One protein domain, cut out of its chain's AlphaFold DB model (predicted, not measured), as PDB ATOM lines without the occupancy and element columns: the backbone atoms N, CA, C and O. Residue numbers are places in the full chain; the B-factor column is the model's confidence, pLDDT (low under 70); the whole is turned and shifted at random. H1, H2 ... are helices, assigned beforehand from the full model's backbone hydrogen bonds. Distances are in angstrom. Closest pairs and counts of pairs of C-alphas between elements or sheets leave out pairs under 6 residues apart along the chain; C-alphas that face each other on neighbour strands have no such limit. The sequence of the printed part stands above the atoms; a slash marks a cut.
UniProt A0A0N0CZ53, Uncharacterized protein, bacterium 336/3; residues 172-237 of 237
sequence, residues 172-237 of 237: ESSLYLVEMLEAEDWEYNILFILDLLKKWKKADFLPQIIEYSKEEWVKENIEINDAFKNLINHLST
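Overview. This is residues 172 to 237 of the 237 residues of an uncharacterized protein of bacterium 336/3 (UniProt A0A0N0CZ53). Four helices, H5, H2, H1 and H3, make a small bundle; H4 caps one end. The 66 printed residues include five named helices, H1 to H5, all helix. It is compact, radius of gyration of the C-alphas 10.5 A, spanning 27 by 23 by 17 A.

Arrangement. H5, the hub, residues 222 to 235, touches H2, residues 187 to 199, the same way, C-alphas 198 and 231 closest at 5.8 A. H3, residues 203 to 212, touches H5 opposite ways, C-alphas 203 and 235 closest at 5.1 A. H1, residues 172 to 180, only just touches H2, a hairpin, with 3 pairs of C-alphas within 8 A, 177 and 193 closest at 6.2 A. H4, residues 216 to 220, only just touches H5, only at the corner, with 3 such pairs. H2, H4 and H5 have every O i to N i+4 pair within hydrogen-bond range.

Along the chain. Find C-alpha 222 at (197.982, 268.798, 352.731); H5 runs 20.0 A to C-alpha 235 at (204.215, 286.289, 360.199).

Size, cuts and confidence. The printed part has no cut; no printed residue is under 70 pLDDT.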
ATOM      1  N   GLU A 172     213.022 292.387 347.108       97.25
ATOM      2  CA  GLU A 172     212.204 293.287 346.296       97.25
ATOM      3  C   GLU A 172     211.245 292.540 345.351       97.25
ATOM      4  O   GLU A 172     210.233 293.111 344.951       97.25
ATOM      5  N   SER A 173     211.490 291.256 345.057       97.75
ATOM      6  CA  SER A 173     210.620 290.427 344.215       97.75
ATOM      7  C   SER A 173     209.341 289.967 344.916       97.75
ATOM      8  O   SER A 173     208.499 289.334 344.288       97.75
ATOM      9  N   SER A 174     209.188 290.238 346.217       97.94
ATOM     10  CA  SER A 174     208.126 289.634 347.035       97.94
ATOM     11  C   SER A 174     206.713 289.920 346.530       97.94
ATOM     12  O   SER A 174     205.853 289.065 346.696       97.94
ATOM     13  N   LEU A 175     206.479 291.077 345.897       97.38
ATOM     14  CA  LEU A 175     205.190 291.376 345.267       97.38
ATOM     15  C   LEU A 175     204.858 290.341 344.181       97.38
ATOM     16  O   LEU A 175     203.814 289.708 344.252       97.38
ATOM     17  N   TYR A 176     205.789 290.100 343.256       97.62
ATOM     18  CA  TYR A 176     205.631 289.124 342.176       97.62
ATOM     19  C   TYR A 176     205.470 287.697 342.705       97.62
ATOM     20  O   TYR A 176     204.669 286.930 342.188       97.62
ATOM     21  N   LEU A 177     206.198 287.339 343.771       98.06
ATOM     22  CA  LEU A 177     206.048 286.022 344.393       98.06
ATOM     23  C   LEU A 177     204.645 285.817 344.978       98.06
ATOM     24  O   LEU A 177     204.116 284.715 344.922       98.06
ATOM     25  N   VAL A 178     204.049 286.862 345.554       97.44
ATOM     26  CA  VAL A 178     202.681 286.804 346.088       97.44
ATOM     27  C   VAL A 178     201.661 286.740 344.954       97.44
ATOM     28  O   VAL A 178     200.739 285.941 345.051       97.44
ATOM     29  N   GLU A 179     201.859 287.494 343.869       95.56
ATOM     30  CA  GLU A 179     201.021 287.412 342.660       95.56
ATOM     31  C   GLU A 179     201.029 285.996 342.055       95.56
ATOM     32  O   GLU A 179     199.987 285.495 341.646       95.56
ATOM     33  N   MET A 180     202.168 285.291 342.068       95.50
ATOM     34  CA  MET A 180     202.230 283.892 341.614       95.50
ATOM     35  C   MET A 180     201.346 282.938 342.433       95.50
ATOM     36  O   MET A 180     200.905 281.926 341.900       95.50
ATOM     37  N   LEU A 181     201.084 283.235 343.713       96.44
ATOM     38  CA  LEU A 181     200.230 282.405 344.575       96.44
ATOM     39  C   LEU A 181     198.727 282.596 344.305       96.44
ATOM     40  O   LEU A 181     197.919 281.897 344.914       96.44
ATOM     41  N   GLU A 182     198.338 283.521 343.418       92.00
ATOM     42  CA  GLU A 182     196.938 283.716 343.006       92.00
ATOM     43  C   GLU A 182     196.387 282.541 342.196       92.00
ATOM     44  O   GLU A 182     195.172 282.347 342.135       92.00
ATOM     45  N   ALA A 183     197.268 281.761 341.575       90.12
ATOM     46  CA  ALA A 183     196.914 280.616 340.757       90.12
ATOM     47  C   ALA A 183     197.612 279.346 341.251       90.12
ATOM     48  O   ALA A 183     198.661 279.387 341.893       90.12
ATOM     49  N   GLU A 184     197.017 278.202 340.920       90.69
ATOM     50  CA  GLU A 184     197.644 276.907 341.145       90.69
ATOM     51  C   GLU A 184     198.882 276.755 340.243       90.69
ATOM     52  O   GLU A 184     198.847 277.001 339.035       90.69
ATOM     53  N   ASP A 185     199.981 276.325 340.850       94.62
ATOM     54  CA  ASP A 185     201.251 275.985 340.214       94.62
ATOM     55  C   ASP A 185     201.698 274.615 340.763       94.62
ATOM     56  O   ASP A 185     201.060 274.013 341.628       94.62
ATOM     57  N   TRP A 186     202.823 274.106 340.284       95.06
ATOM     58  CA  TRP A 186     203.510 272.972 340.859       95.06
ATOM     59  C   TRP A 186     203.816 273.228 342.331       95.06
ATOM     60  O   TRP A 186     204.399 274.251 342.696       95.06
ATOM     61  N   GLU A 187     203.483 272.238 343.157       96.50
ATOM     62  CA  GLU A 187     203.696 272.237 344.606       96.50
ATOM     63  C   GLU A 187     205.088 272.746 344.997       96.50
ATOM     64  O   GLU A 187     205.215 273.593 345.880       96.50
ATOM     65  N   TYR A 188     206.127 272.308 344.277       96.62
ATOM     66  CA  TYR A 188     207.500 272.757 344.486       96.62
ATOM     67  C   TYR A 188     207.645 274.289 344.465       96.62
ATOM     68  O   TYR A 188     208.223 274.854 345.392       96.62
ATOM     69  N   ASN A 189     207.101 274.966 343.448       97.88
ATOM     70  CA  ASN A 189     207.206 276.421 343.300       97.88
ATOM     71  C   ASN A 189     206.478 277.143 344.437       97.88
ATOM     72  O   ASN A 189     207.003 278.100 345.006       97.88
ATOM     73  N   ILE A 190     205.302 276.644 344.810       98.38
ATOM     74  CA  ILE A 190     204.470 277.217 345.873       98.38
ATOM     75  C   ILE A 190     205.188 277.112 347.216       98.38
ATOM     76  O   ILE A 190     205.373 278.118 347.902       98.38
ATOM     77  N   LEU A 191     205.660 275.916 347.578       98.31
ATOM     78  CA  LEU A 191     206.406 275.698 348.819       98.31
ATOM     79  C   LEU A 191     207.670 276.563 348.877       98.31
ATOM     80  O   LEU A 191     207.988 277.130 349.924       98.31
ATOM     81  N   PHE A 192     208.361 276.711 347.746       98.44
ATOM     82  CA  PHE A 192     209.538 277.563 347.632       98.44
ATOM     83  C   PHE A 192     209.193 279.034 347.911       98.44
ATOM     84  O   PHE A 192     209.864 279.685 348.717       98.44
ATOM     85  N   ILE A 193     208.138 279.561 347.285       98.62
ATOM     86  CA  ILE A 193     207.677 280.936 347.502       98.62
ATOM     87  C   ILE A 193     207.343 281.170 348.979       98.62
ATOM     88  O   ILE A 193     207.801 282.152 349.569       98.62
ATOM     89  N   LEU A 194     206.579 280.264 349.594       98.62
ATOM     90  CA  LEU A 194     206.187 280.384 350.999       98.62
ATOM     91  C   LEU A 194     207.412 280.398 351.927       98.62
ATOM     92  O   LEU A 194     207.450 281.187 352.876       98.62
ATOM     93  N   ASP A 195     208.439 279.592 351.637       98.44
ATOM     94  CA  ASP A 195     209.705 279.602 352.380       98.44
ATOM     95  C   ASP A 195     210.465 280.931 352.229       98.44
ATOM     96  O   ASP A 195     210.942 281.485 353.222       98.44
ATOM     97  N   LEU A 196     210.515 281.511 351.024       98.56
ATOM     98  CA  LEU A 196     211.126 282.828 350.803       98.56
ATOM     99  C   LEU A 196     210.399 283.936 351.578       98.56
ATOM    100  O   LEU A 196     211.036 284.712 352.296       98.56
ATOM    101  N   LEU A 197     209.067 283.988 351.491       98.56
ATOM    102  CA  LEU A 197     208.259 284.981 352.208       98.56
ATOM    103  C   LEU A 197     208.420 284.849 353.729       98.56
ATOM    104  O   LEU A 197     208.491 285.862 354.436       98.56
ATOM    105  N   LYS A 198     208.551 283.611 354.224       98.12
ATOM    106  CA  LYS A 198     208.874 283.318 355.624       98.12
ATOM    107  C   LYS A 198     210.258 283.837 355.998       98.12
ATOM    108  O   LYS A 198     210.385 284.590 356.963       98.12
ATOM    109  N   LYS A 199     211.290 283.464 355.231       97.81
ATOM    110  CA  LYS A 199     212.690 283.871 355.439       97.81
ATOM    111  C   LYS A 199     212.815 285.391 355.533       97.81
ATOM    112  O   LYS A 199     213.512 285.900 356.410       97.81
ATOM    113  N   TRP A 200     212.122 286.110 354.656       98.50
ATOM    114  CA  TRP A 200     212.158 287.571 354.576       98.50
ATOM    115  C   TRP A 200     211.149 288.278 355.478       98.50
ATOM    116  O   TRP A 200     211.096 289.508 355.473       98.50
ATOM    117  N   LYS A 201     210.360 287.524 356.253       97.69
ATOM    118  CA  LYS A 201     209.359 288.041 357.193       97.69
ATOM    119  C   LYS A 201     208.425 289.073 356.556       97.69
ATOM    120  O   LYS A 201     208.200 290.143 357.122       97.69
ATOM    121  N   LYS A 202     207.892 288.779 355.366       97.75
ATOM    122  CA  LYS A 202     207.030 289.712 354.620       97.75
ATOM    123  C   LYS A 202     205.604 289.777 355.184       97.75
ATOM    124  O   LYS A 202     204.638 289.408 354.521       97.75
ATOM    125  N   ALA A 203     205.478 290.269 356.416       97.12
ATOM    126  CA  ALA A 203     204.204 290.416 357.120       97.12
ATOM    127  C   ALA A 203     203.224 291.365 356.406       97.12
ATOM    128  O   ALA A 203     202.015 291.219 356.562       97.12
ATOM    129  N   ASP A 204     203.726 292.276 355.569       97.06
ATOM    130  CA  ASP A 204     202.900 293.190 354.772       97.06
ATOM    131  C   ASP A 204     201.954 292.458 353.797       97.06
ATOM    132  O   ASP A 204     200.915 293.006 353.437       97.06
ATOM    133  N   PHE A 205     202.265 291.210 353.413       97.81
ATOM    134  CA  PHE A 205     201.415 290.375 352.547       97.81
ATOM    135  C   PHE A 205     200.527 289.386 353.311       97.81
ATOM    136  O   PHE A 205     199.853 288.554 352.703       97.81
ATOM    137  N   LEU A 206     200.512 289.441 354.648       98.00
ATOM    138  CA  LEU A 206     199.723 288.525 355.471       98.00
ATOM    139  C   LEU A 206     198.227 288.494 355.088       98.00
ATOM    140  O   LEU A 206     197.679 287.392 355.028       98.00
ATOM    141  N   PRO A 207     197.553 289.626 354.786       97.94
ATOM    142  CA  PRO A 207     196.159 289.594 354.345       97.94
ATOM    143  C   PRO A 207     195.940 288.766 353.071       97.94
ATOM    144  O   PRO A 207     195.016 287.956 353.038       97.94
ATOM    145  N   GLN A 208     196.799 288.924 352.056       97.88
ATOM    146  CA  GLN A 208     196.728 288.166 350.803       97.88
ATOM    147  C   GLN A 208     197.005 286.679 351.036       97.88
ATOM    148  O   GLN A 208     196.236 285.834 350.595       97.88
ATOM    149  N   ILE A 209     198.045 286.353 351.812       98.19
ATOM    150  CA  ILE A 209     198.403 284.965 352.149       98.19
ATOM    151  C   ILE A 209     197.246 284.259 352.878       98.19
ATOM    152  O   ILE A 209     196.953 283.095 352.600       98.19
ATOM    153  N   ILE A 210     196.563 284.952 353.801       98.31
ATOM    154  CA  ILE A 210     195.365 284.424 354.475       98.31
ATOM    155  C   ILE A 210     194.243 284.169 353.468       98.31
ATOM    156  O   ILE A 210     193.533 283.174 353.617       98.31
ATOM    157  N   GLU A 211     194.063 285.035 352.473       98.00
ATOM    158  CA  GLU A 211     193.039 284.834 351.450       98.00
ATOM    159  C   GLU A 211     193.347 283.619 350.577       98.00
ATOM    160  O   GLU A 211     192.528 282.703 350.533       98.00
ATOM    161  N   TYR A 212     194.559 283.523 350.021       97.75
ATOM    162  CA  TYR A 212     194.962 282.372 349.205       97.75
ATOM    163  C   TYR A 212     194.901 281.052 349.982       97.75
ATOM    164  O   TYR A 212     194.490 280.032 349.438       97.75
ATOM    165  N   SER A 213     195.182 281.054 351.293       97.62
ATOM    166  CA  SER A 213     195.060 279.844 352.126       97.62
ATOM    167  C   SER A 213     193.642 279.246 352.191       97.62
ATOM    168  O   SER A 213     193.451 278.124 352.675       97.62
ATOM    169  N   LYS A 214     192.627 280.000 351.747       97.69
ATOM    170  CA  LYS A 214     191.228 279.566 351.702       97.69
ATOM    171  C   LYS A 214     190.837 278.956 350.359       97.69
ATOM    172  O   LYS A 214     189.747 278.374 350.315       97.69
ATOM    173  N   GLU A 215     191.665 279.074 349.326       97.69
ATOM    174  CA  GLU A 215     191.406 278.482 348.014       97.69
ATOM    175  C   GLU A 215     191.261 276.958 348.112       97.69
ATOM    176  O   GLU A 215     191.827 276.309 348.997       97.69
ATOM    177  N   GLU A 216     190.445 276.381 347.229       96.94
ATOM    178  CA  GLU A 216     190.140 274.943 347.244       96.94
ATOM    179  C   GLU A 216     191.398 274.110 346.979       96.94
ATOM    180  O   GLU A 216     191.726 273.238 347.783       96.94
ATOM    181  N   TRP A 217     192.179 274.479 345.959       96.31
ATOM    182  CA  TRP A 217     193.429 273.803 345.605       96.31
ATOM    183  C   TRP A 217     194.458 273.812 346.758       96.31
ATOM    184  O   TRP A 217     195.161 272.825 346.980       96.31
ATOM    185  N   VAL A 218     194.490 274.873 347.581       97.62
ATOM    186  CA  VAL A 218     195.333 274.932 348.792       97.62
ATOM    187  C   VAL A 218     194.820 273.997 349.887       97.62
ATOM    188  O   VAL A 218     195.601 273.461 350.669       97.62
ATOM    189  N   LYS A 219     193.503 273.825 350.021       97.25
ATOM    190  CA  LYS A 219     192.904 272.959 351.052       97.25
ATOM    191  C   LYS A 219     193.021 271.479 350.727       97.25
ATOM    192  O   LYS A 219     193.119 270.677 351.655       97.25
ATOM    193  N   GLU A 220     192.985 271.131 349.449       96.50
ATOM    194  CA  GLU A 220     193.061 269.747 348.983       96.50
ATOM    195  C   GLU A 220     194.481 269.174 349.071       96.50
ATOM    196  O   GLU A 220     194.644 267.981 349.337       96.50
ATOM    197  N   ASN A 221     195.510 270.017 348.937       97.31
ATOM    198  CA  ASN A 221     196.900 269.617 349.115       97.31
ATOM    199  C   ASN A 221     197.376 269.847 350.562       97.31
ATOM    200  O   ASN A 221     197.576 270.979 350.999       97.31
ATOM    201  N   ILE A 222     197.597 268.758 351.308       97.06
ATOM    202  CA  ILE A 222     197.982 268.798 352.731       97.06
ATOM    203  C   ILE A 222     199.316 269.529 352.945       97.06
ATOM    204  O   ILE A 222     199.421 270.328 353.877       97.06
ATOM    205  N   GLU A 223     200.317 269.283 352.096       97.81
ATOM    206  CA  GLU A 223     201.655 269.869 352.254       97.81
ATOM    207  C   GLU A 223     201.622 271.383 352.042       97.81
ATOM    208  O   GLU A 223     202.130 272.147 352.869       97.81
ATOM    209  N   ILE A 224     200.939 271.826 350.985       98.25
ATOM    210  CA  ILE A 224     200.727 273.248 350.706       98.25
ATOM    211  C   ILE A 224     199.910 273.892 351.831       98.25
ATOM    212  O   ILE A 224     200.289 274.950 352.343       98.25
ATOM    213  N   ASN A 225     198.819 273.256 352.266       98.44
ATOM    214  CA  ASN A 225     197.966 273.783 353.327       98.44
ATOM    215  C   ASN A 225     198.742 274.047 354.624       98.44
ATOM    216  O   ASN A 225     198.614 275.107 355.248       98.44
ATOM    217  N   ASP A 226     199.560 273.076 355.028       98.50
ATOM    218  CA  ASP A 226     200.375 273.171 356.229       98.50
ATOM    219  C   ASP A 226     201.482 274.222 356.078       98.50
ATOM    220  O   ASP A 226     201.753 274.957 357.035       98.50
ATOM    221  N   ALA A 227     202.061 274.379 354.883       98.50
ATOM    222  CA  ALA A 227     203.019 275.442 354.591       98.50
ATOM    223  C   ALA A 227     202.394 276.842 354.723       98.50
ATOM    224  O   ALA A 227     202.974 277.705 355.392       98.50
ATOM    225  N   PHE A 228     201.185 277.058 354.192       98.62
ATOM    226  CA  PHE A 228     200.444 278.313 354.374       98.62
ATOM    227  C   PHE A 228     200.160 278.597 355.854       98.62
ATOM    228  O   PHE A 228     200.458 279.689 356.342       98.62
ATOM    229  N   LYS A 229     199.641 277.616 356.607       98.44
ATOM    230  CA  LYS A 229     199.402 277.763 358.057       98.44
ATOM    231  C   LYS A 229     200.684 278.108 358.814       98.44
ATOM    232  O   LYS A 229     200.666 278.953 359.711       98.44
ATOM    233  N   ASN A 230     201.793 277.453 358.471       98.38
ATOM    234  CA  ASN A 230     203.094 277.704 359.083       98.38
ATOM    235  C   ASN A 230     203.558 279.143 358.834       98.38
ATOM    236  O   ASN A 230     203.961 279.824 359.779       98.38
ATOM    237  N   LEU A 231     203.450 279.609 357.587       98.50
ATOM    238  CA  LEU A 231     203.792 280.974 357.203       98.50
ATOM    239  C   LEU A 231     202.923 281.999 357.942       98.50
ATOM    240  O   LEU A 231     203.463 282.916 358.554       98.50
ATOM    241  N   ILE A 232     201.600 281.813 357.956       98.62
ATOM    242  CA  ILE A 232     200.652 282.713 358.638       98.62
ATOM    243  C   ILE A 232     200.990 282.834 360.124       98.62
ATOM    244  O   ILE A 232     201.102 283.945 360.644       98.62
ATOM    245  N   ASN A 233     201.209 281.707 360.806       98.06
ATOM    246  CA  ASN A 233     201.602 281.708 362.213       98.06
ATOM    247  C   ASN A 233     202.939 282.426 362.430       98.06
ATOM    248  O   ASN A 233     203.067 283.176 363.391       98.06
ATOM    249  N   HIS A 234     203.916 282.223 361.542       98.00
ATOM    250  CA  HIS A 234     205.229 282.865 361.636       98.00
ATOM    251  C   HIS A 234     205.170 284.384 361.438       98.00
ATOM    252  O   HIS A 234     205.883 285.116 362.113       98.00
ATOM    253  N   LEU A 235     204.342 284.862 360.507       97.12
ATOM    254  CA  LEU A 235     204.215 286.289 360.199       97.12
ATOM    255  C   LEU A 235     203.295 287.044 361.172       97.12
ATOM    256  O   LEU A 235     203.315 288.271 361.193       97.12
ATOM    257  N   SER A 236     202.490 286.328 361.962       94.88
ATOM    258  CA  SER A 236     201.576 286.916 362.954       94.88
ATOM    259  C   SER A 236     202.235 287.196 364.316       94.88
ATOM    260  O   SER A 236     201.579 287.762 365.191       94.88
ATOM    261  N   THR A 237     203.488 286.768 364.517       85.94
ATOM    262  CA  THR A 237     204.273 286.954 365.755       85.94
ATOM    263  C   THR A 237     205.286 288.075 365.627       85.94
ATOM    264  O   THR A 237     205.401 288.866 366.588       85.94
TER     265      THR A 237